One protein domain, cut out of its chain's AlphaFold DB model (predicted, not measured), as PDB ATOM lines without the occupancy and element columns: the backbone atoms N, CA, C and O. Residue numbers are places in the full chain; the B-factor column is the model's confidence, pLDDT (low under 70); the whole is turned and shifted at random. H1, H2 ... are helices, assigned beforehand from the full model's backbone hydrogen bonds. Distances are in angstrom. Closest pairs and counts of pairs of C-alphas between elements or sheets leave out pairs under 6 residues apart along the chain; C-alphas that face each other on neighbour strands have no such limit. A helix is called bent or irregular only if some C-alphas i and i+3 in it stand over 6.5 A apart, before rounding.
ATOM      1  N   GLY A 341      13.425  10.575 -15.645       89.81
ATOM      2  CA  GLY A 341      14.279  11.066 -16.736       89.81
ATOM      3  C   GLY A 341      15.707  10.515 -16.674       89.81
ATOM      4  O   GLY A 341      16.186   9.956 -17.648       89.81
ATOM      5  N   LYS A 342      16.337  10.516 -15.490       89.94
ATOM      6  CA  LYS A 342      17.683   9.943 -15.299       89.94
ATOM      7  C   LYS A 342      17.725   8.438 -15.594       89.94
ATOM      8  O   LYS A 342      18.727   7.919 -16.077       89.94
ATOM      9  N   ILE A 343      16.647   7.731 -15.255       89.06
ATOM     10  CA  ILE A 343      16.508   6.294 -15.507       89.06
ATOM     11  C   ILE A 343      16.342   6.037 -17.007       89.06
ATOM     12  O   ILE A 343      16.940   5.102 -17.532       89.06
ATOM     13  N   ASP A 344      15.547   6.861 -17.687       88.56
ATOM     14  CA  ASP A 344      15.319   6.767 -19.125       88.56
ATOM     15  C   ASP A 344      16.587   7.095 -19.923       88.56
ATOM     16  O   ASP A 344      16.902   6.361 -20.855       88.56
ATOM     17  N   ASP A 345      17.354   8.110 -19.518       88.75
ATOM     18  CA  ASP A 345      18.634   8.473 -20.143       88.75
ATOM     19  C   ASP A 345      19.647   7.326 -20.055       88.75
ATOM     20  O   ASP A 345      20.249   6.937 -21.058       88.75
ATOM     21  N   TRP A 346      19.783   6.727 -18.867       86.19
ATOM     22  CA  TRP A 346      20.615   5.540 -18.681       86.19
ATOM     23  C   TRP A 346      20.127   4.377 -19.547       86.19
ATOM     24  O   TRP A 346      20.922   3.743 -20.237       86.19
ATOM     25  N   PHE A 347      18.816   4.123 -19.558       85.50
ATOM     26  CA  PHE A 347      18.229   3.030 -20.327       85.50
ATOM     27  C   PHE A 347      18.460   3.211 -21.836       85.50
ATOM     28  O   PHE A 347      18.834   2.255 -22.513       85.50
ATOM     29  N   ASN A 348      18.336   4.436 -22.352       85.00
ATOM     30  CA  ASN A 348      18.630   4.768 -23.747       85.00
ATOM     31  C   ASN A 348      20.107   4.519 -24.095       85.00
ATOM     32  O   ASN A 348      20.398   4.022 -25.182       85.00
ATOM     33  N   GLY A 349      21.024   4.787 -23.159       79.81
ATOM     34  CA  GLY A 349      22.451   4.490 -23.310       79.81
ATOM     35  C   GLY A 349      22.776   2.993 -23.396       79.81
ATOM     36  O   GLY A 349      23.770   2.626 -24.015       79.81
ATOM     37  N   THR A 350      21.933   2.116 -22.837       76.31
ATOM     38  CA  THR A 350      22.145   0.655 -22.905       76.31
ATOM     39  C   THR A 350      21.775   0.029 -24.253       76.31
ATOM     40  O   THR A 350      22.155  -1.108 -24.513       76.31
ATOM     41  N   GLY A 351      21.013   0.729 -25.103       73.94
ATOM     42  CA  GLY A 351      20.515   0.199 -26.384       73.94
ATOM     43  C   GLY A 351      19.383  -0.836 -26.272       73.94
ATOM     44  O   GLY A 351      18.866  -1.289 -27.295       73.94
ATOM     45  N   ILE A 352      18.958  -1.177 -25.052       74.62
ATOM     46  CA  ILE A 352      17.927  -2.181 -24.765       74.62
ATOM     47  C   ILE A 352      16.546  -1.643 -25.159       74.62
ATOM     48  O   ILE A 352      16.175  -0.519 -24.816       74.62
ATOM     49  N   LYS A 353      15.741  -2.461 -25.846       77.69
ATOM     50  CA  LYS A 353      14.370  -2.104 -26.254       77.69
ATOM     51  C   LYS A 353      13.348  -2.925 -25.473       77.69
ATOM     52  O   LYS A 353      13.335  -4.150 -25.548       77.69
ATOM     53  N   LEU A 354      12.466  -2.251 -24.737       76.31
ATOM     54  CA  LEU A 354      11.315  -2.904 -24.110       76.31
ATOM     55  C   LEU A 354      10.227  -3.161 -25.155       76.31
ATOM     56  O   LEU A 354      10.030  -2.364 -26.071       76.31
ATOM     57  N   GLY A 355       9.523  -4.284 -25.009       75.44
ATOM     58  CA  GLY A 355       8.346  -4.580 -25.823       75.44
ATOM     59  C   GLY A 355       7.172  -3.662 -25.472       75.44
ATOM     60  O   GLY A 355       7.268  -2.823 -24.578       75.44
ATOM     61  N   PHE A 356       6.039  -3.849 -26.153       79.69
ATOM     62  CA  PHE A 356       4.834  -3.063 -25.888       79.69
ATOM     63  C   PHE A 356       4.409  -3.205 -24.415       79.69
ATOM     64  O   PHE A 356       4.147  -4.313 -23.939       79.69
ATOM     65  N   LEU A 357       4.412  -2.083 -23.696       78.25
ATOM     66  CA  LEU A 357       4.010  -1.932 -22.299       78.25
ATOM     67  C   LEU A 357       3.351  -0.564 -22.133       78.25
ATOM     68  O   LEU A 357       3.764   0.406 -22.771       78.25
ATOM     69  N   GLU A 358       2.397  -0.472 -21.210       80.44
ATOM     70  CA  GLU A 358       1.815   0.811 -20.824       80.44
ATOM     71  C   GLU A 358       2.882   1.753 -20.224       80.44
ATOM     72  O   GLU A 358       3.812   1.287 -19.554       80.44
ATOM     73  N   PRO A 359       2.769   3.087 -20.373       81.69
ATOM     74  CA  PRO A 359       3.809   4.031 -19.939       81.69
ATOM     75  C   PRO A 359       4.194   3.907 -18.455       81.69
ATOM     76  O   PRO A 359       5.374   3.928 -18.096       81.69
ATOM     77  N   HIS A 360       3.204   3.701 -17.582       78.44
ATOM     78  CA  HIS A 360       3.423   3.508 -16.146       78.44
ATOM     79  C   HIS A 360       4.134   2.177 -15.830       78.44
ATOM     80  O   HIS A 360       4.910   2.079 -14.877       78.44
ATOM     81  N   GLN A 361       3.903   1.154 -16.653       74.81
ATOM     82  CA  GLN A 361       4.508  -0.172 -16.539       74.81
ATOM     83  C   GLN A 361       5.956  -0.159 -17.013       74.81
ATOM     84  O   GLN A 361       6.843  -0.651 -16.310       74.81
ATOM     85  N   ALA A 362       6.209   0.473 -18.160       79.25
ATOM     86  CA  ALA A 362       7.550   0.674 -18.688       79.25
ATOM     87  C   ALA A 362       8.432   1.425 -17.676       79.25
ATOM     88  O   ALA A 362       9.554   0.998 -17.407       79.25
ATOM     89  N   ALA A 363       7.905   2.472 -17.029       82.56
ATOM     90  CA  ALA A 363       8.625   3.212 -15.994       82.56
ATOM     91  C   ALA A 363       9.027   2.328 -14.795       82.56
ATOM     92  O   ALA A 363      10.171   2.386 -14.335       82.56
ATOM     93  N   ARG A 364       8.121   1.459 -14.316       79.31
ATOM     94  CA  ARG A 364       8.409   0.510 -13.222       79.31
ATOM     95  C   ARG A 364       9.486  -0.503 -13.608       79.31
ATOM     96  O   ARG A 364      10.391  -0.752 -12.812       79.31
ATOM     97  N   VAL A 365       9.415  -1.057 -14.820       80.12
ATOM     98  CA  VAL A 365      10.401  -2.027 -15.322       80.12
ATOM     99  C   VAL A 365      11.770  -1.375 -15.486       80.12
ATOM    100  O   VAL A 365      12.752  -1.892 -14.958       80.12
ATOM    101  N   LYS A 366      11.848  -0.206 -16.130       84.06
ATOM    102  CA  LYS A 366      13.110   0.533 -16.283       84.06
ATOM    103  C   LYS A 366      13.741   0.867 -14.935       84.06
ATOM    104  O   LYS A 366      14.940   0.692 -14.755       84.06
ATOM    105  N   ARG A 367      12.932   1.280 -13.955       85.75
ATOM    106  CA  ARG A 367      13.396   1.570 -12.592       85.75
ATOM    107  C   ARG A 367      13.922   0.334 -11.873       85.75
ATOM    108  O   ARG A 367      14.924   0.433 -11.169       85.75
ATOM    109  N   LEU A 368      13.270  -0.814 -12.052       81.69
ATOM    110  CA  LEU A 368      13.766  -2.085 -11.538       81.69
ATOM    111  C   LEU A 368      15.122  -2.424 -12.168       81.69
ATOM    112  O   LEU A 368      16.067  -2.689 -11.437       81.69
ATOM    113  N   VAL A 369      15.253  -2.351 -13.491       80.31
ATOM    114  CA  VAL A 369      16.526  -2.638 -14.176       80.31
ATOM    115  C   VAL A 369      17.628  -1.674 -13.714       80.31
ATOM    116  O   VAL A 369      18.717  -2.115 -13.358       80.31
ATOM    117  N   TYR A 370      17.316  -0.383 -13.589       82.81
ATOM    118  CA  TYR A 370      18.237   0.645 -13.097       82.81
ATOM    119  C   TYR A 370      18.754   0.371 -11.675       82.81
ATOM    120  O   TYR A 370      19.891   0.699 -11.348       82.81
ATOM    121  N   THR A 371      17.968  -0.280 -10.806       81.31
ATOM    122  CA  THR A 371      18.447  -0.659  -9.456       81.31
ATOM    123  C   THR A 371      19.583  -1.679  -9.462       81.31
ATOM    124  O   THR A 371      20.277  -1.837  -8.453       81.31
ATOM    125  N   TYR A 372      19.781  -2.350 -10.595       77.94
ATOM    126  CA  TYR A 372      20.837  -3.321 -10.850       77.94
ATOM    127  C   TYR A 372      21.794  -2.847 -11.954       77.94
ATOM    128  O   TYR A 372      22.443  -3.674 -12.591       77.94
ATOM    129  N   GLN A 373      21.887  -1.532 -12.196       76.44
ATOM    130  CA  GLN A 373      22.751  -0.957 -13.238       76.44
ATOM    131  C   GLN A 373      24.226  -1.372 -13.108       76.44
ATOM    132  O   GLN A 373      24.894  -1.579 -14.114       76.44
ATOM    133  N   ASP A 374      24.698  -1.587 -11.877       69.50
ATOM    134  CA  ASP A 374      26.044  -2.064 -11.546       69.50
ATOM    135  C   ASP A 374      26.350  -3.462 -12.098       69.50
ATOM    136  O   ASP A 374      27.509  -3.810 -12.295       69.50
ATOM    137  N   LEU A 375      25.336  -4.289 -12.374       69.12
ATOM    138  CA  LEU A 375      25.551  -5.595 -13.006       69.12
ATOM    139  C   LEU A 375      25.988  -5.483 -14.473       69.12
ATOM    140  O   LEU A 375      26.471  -6.470 -15.025       69.12
ATOM    141  N   ASN A 376      25.794  -4.316 -15.089       62.06
ATOM    142  CA  ASN A 376      26.177  -4.030 -16.468       62.06
ATOM    143  C   ASN A 376      27.317  -2.999 -16.556       62.06
ATOM    144  O   ASN A 376      27.608  -2.500 -17.640       62.06
ATOM    145  N   SER A 377      27.940  -2.660 -15.425       64.69
ATOM    146  CA  SER A 377      29.070  -1.737 -15.384       64.69
ATOM    147  C   SER A 377      30.318  -2.371 -15.984       64.69
ATOM    148  O   SER A 377      30.699  -3.487 -15.623       64.69
ATOM    149  N   LEU A 378      30.960  -1.638 -16.891       58.44
ATOM    150  CA  LEU A 378      32.225  -2.037 -17.514       58.44
ATOM    151  C   LEU A 378      33.430  -1.501 -16.730       58.44
ATOM    152  O   LEU A 378      34.509  -2.090 -16.780       58.44
ATOM    153  N   GLU A 379      33.240  -0.421 -15.972       60.53
ATOM    154  CA  GLU A 379      34.291   0.224 -15.193       60.53
ATOM    155  C   GLU A 379      34.223  -0.145 -13.707       60.53
ATOM    156  O   GLU A 379      33.158  -0.192 -13.087       60.53
ATOM    157  N   LEU A 380      35.393  -0.348 -13.094       60.16
ATOM    158  CA  LEU A 380      35.512  -0.702 -11.674       60.16
ATOM    159  C   LEU A 380      34.953   0.386 -10.740       60.16
ATOM    160  O   LEU A 380      34.514   0.082  -9.635       60.16
ATOM    161  N   ASN A 381      34.948   1.640 -11.197       65.19
ATOM    162  CA  ASN A 381      34.493   2.806 -10.439       65.19
ATOM    163  C   ASN A 381      32.964   2.874 -10.306       65.19
ATOM    164  O   ASN A 381      32.449   3.502  -9.383       65.19
ATOM    165  N   GLU A 382      32.240   2.230 -11.220       64.38
ATOM    166  CA  GLU A 382      30.776   2.185 -11.226       64.38
ATOM    167  C   GLU A 382      30.224   1.032 -10.376       64.38
ATOM    168  O   GLU A 382      29.047   1.021 -10.003       64.38
ATOM    169  N   LEU A 383      31.080   0.065 -10.034       64.56
ATOM    170  CA  LEU A 383      30.725  -1.042  -9.167       64.56
ATOM    171  C   LEU A 383      30.691  -0.560  -7.712       64.56
ATOM    172  O   LEU A 383      31.709  -0.106  -7.180       64.56
TER     173      LEU A 383
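AT A GLANCE: This is residues 341 to 383 of the 408 residues of an uncharacterized protein of Erysiphe pulchra (UniProt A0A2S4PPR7). A single straight helix, H2, runs along the longest axis of the model, and a second helix, H1, packs steeply on its last residues, 366 to 370; between the two helices, residues 350 to 358 fold back along H2 to its first residue, making an open loop of chain. After H2 the chain goes on in much the same direction through the very short helix H3 into a tail, residues 377 to 383, which adds to the length and folds back in a small hook at its end. The printed part has 43 residues with three named helices, in the order H1, H2, H3, and no named strand; the class is all helix, and the helices hold 25 of the 43 residues. The whole is only just compact, close to loose, with a radius of gyration of the C-alphas of 11.1 A, and the C-alphas span 35 by 17 by 16 A.

IN THESE COORDINATES: Begin with H2, residues 359 to 370, the longest helix with its 12 residues. Find C-alpha 359, of Pro 359, at (3.809, 4.031, -19.939); from there the helix runs 16.3 A to C-alpha 370, of Tyr 370, at (18.237, 0.645, -13.097). Watch x as you read these lines, for the direction of H2 is mostly along x. Now go back to the first printed residue and find C-alpha 341, of Gly 341, at (14.279, 11.066, -16.736). Here H1 begins, residues 341 to 349, nine residues and 12.4 A from first to last C-alpha. Last comes H3, residues 373 to 376, four residues and 5.6 A long, which ends at C-alpha 376, of Asn 376, at (26.177, -4.030, -16.468). No helix is bent or irregular.

HOW THE PARTS SIT: Start again from H2 and look at its residues 366 to 370, for with these alone it touches H1. Seven pairs of C-alphas of the two helices are within 8 A. The closest are the C-alphas of Ile 343 in H1 and Arg 367 in H2, 6.4 A apart. The centres of H1 and H2 are 10.7 A apart. Their lines stand at a steep tilt of 69.7 degrees, only just short of about perpendicular, and they run the same way. Turn next to Thr 371 and Tyr 372, the two residues between H2 and H3: these two helices meet only through their link, which is tight. H3 touches no helix, and H1 and H3 are apart, with no C-alpha of the one within 8 A of the other. On the backbone, you will find each O of residue i and N of residue i+4 inside H1 and H2 within hydrogen-bond range. H3 is too short for such a pair, but its one pair of O of residue i and N of residue i+3 is within range.

THE WHOLE: Look for the two C-alphas farthest apart, those of Glu 358, just before H2, and Leu 380, in the stretch after H3: they are 34.9 A apart, and the outline is a rod. From the first printed C-alpha, of Gly 341, to the last, of Leu 383, the distance is 21.8 A. The printed part has no cut and runs from residue 341 to residue 383. No link is long: the nine residues between H1 and H2 make a short link, and H2 to H3 is tight. In the B-factor column the mean pLDDT of the printed part is 77.2; it is 87 for H1, 81 for H2 and 69 for H3. The model's confidence is low, under 70, in the 10 residues 374 to 383, of which 374 to 376 belong to H3.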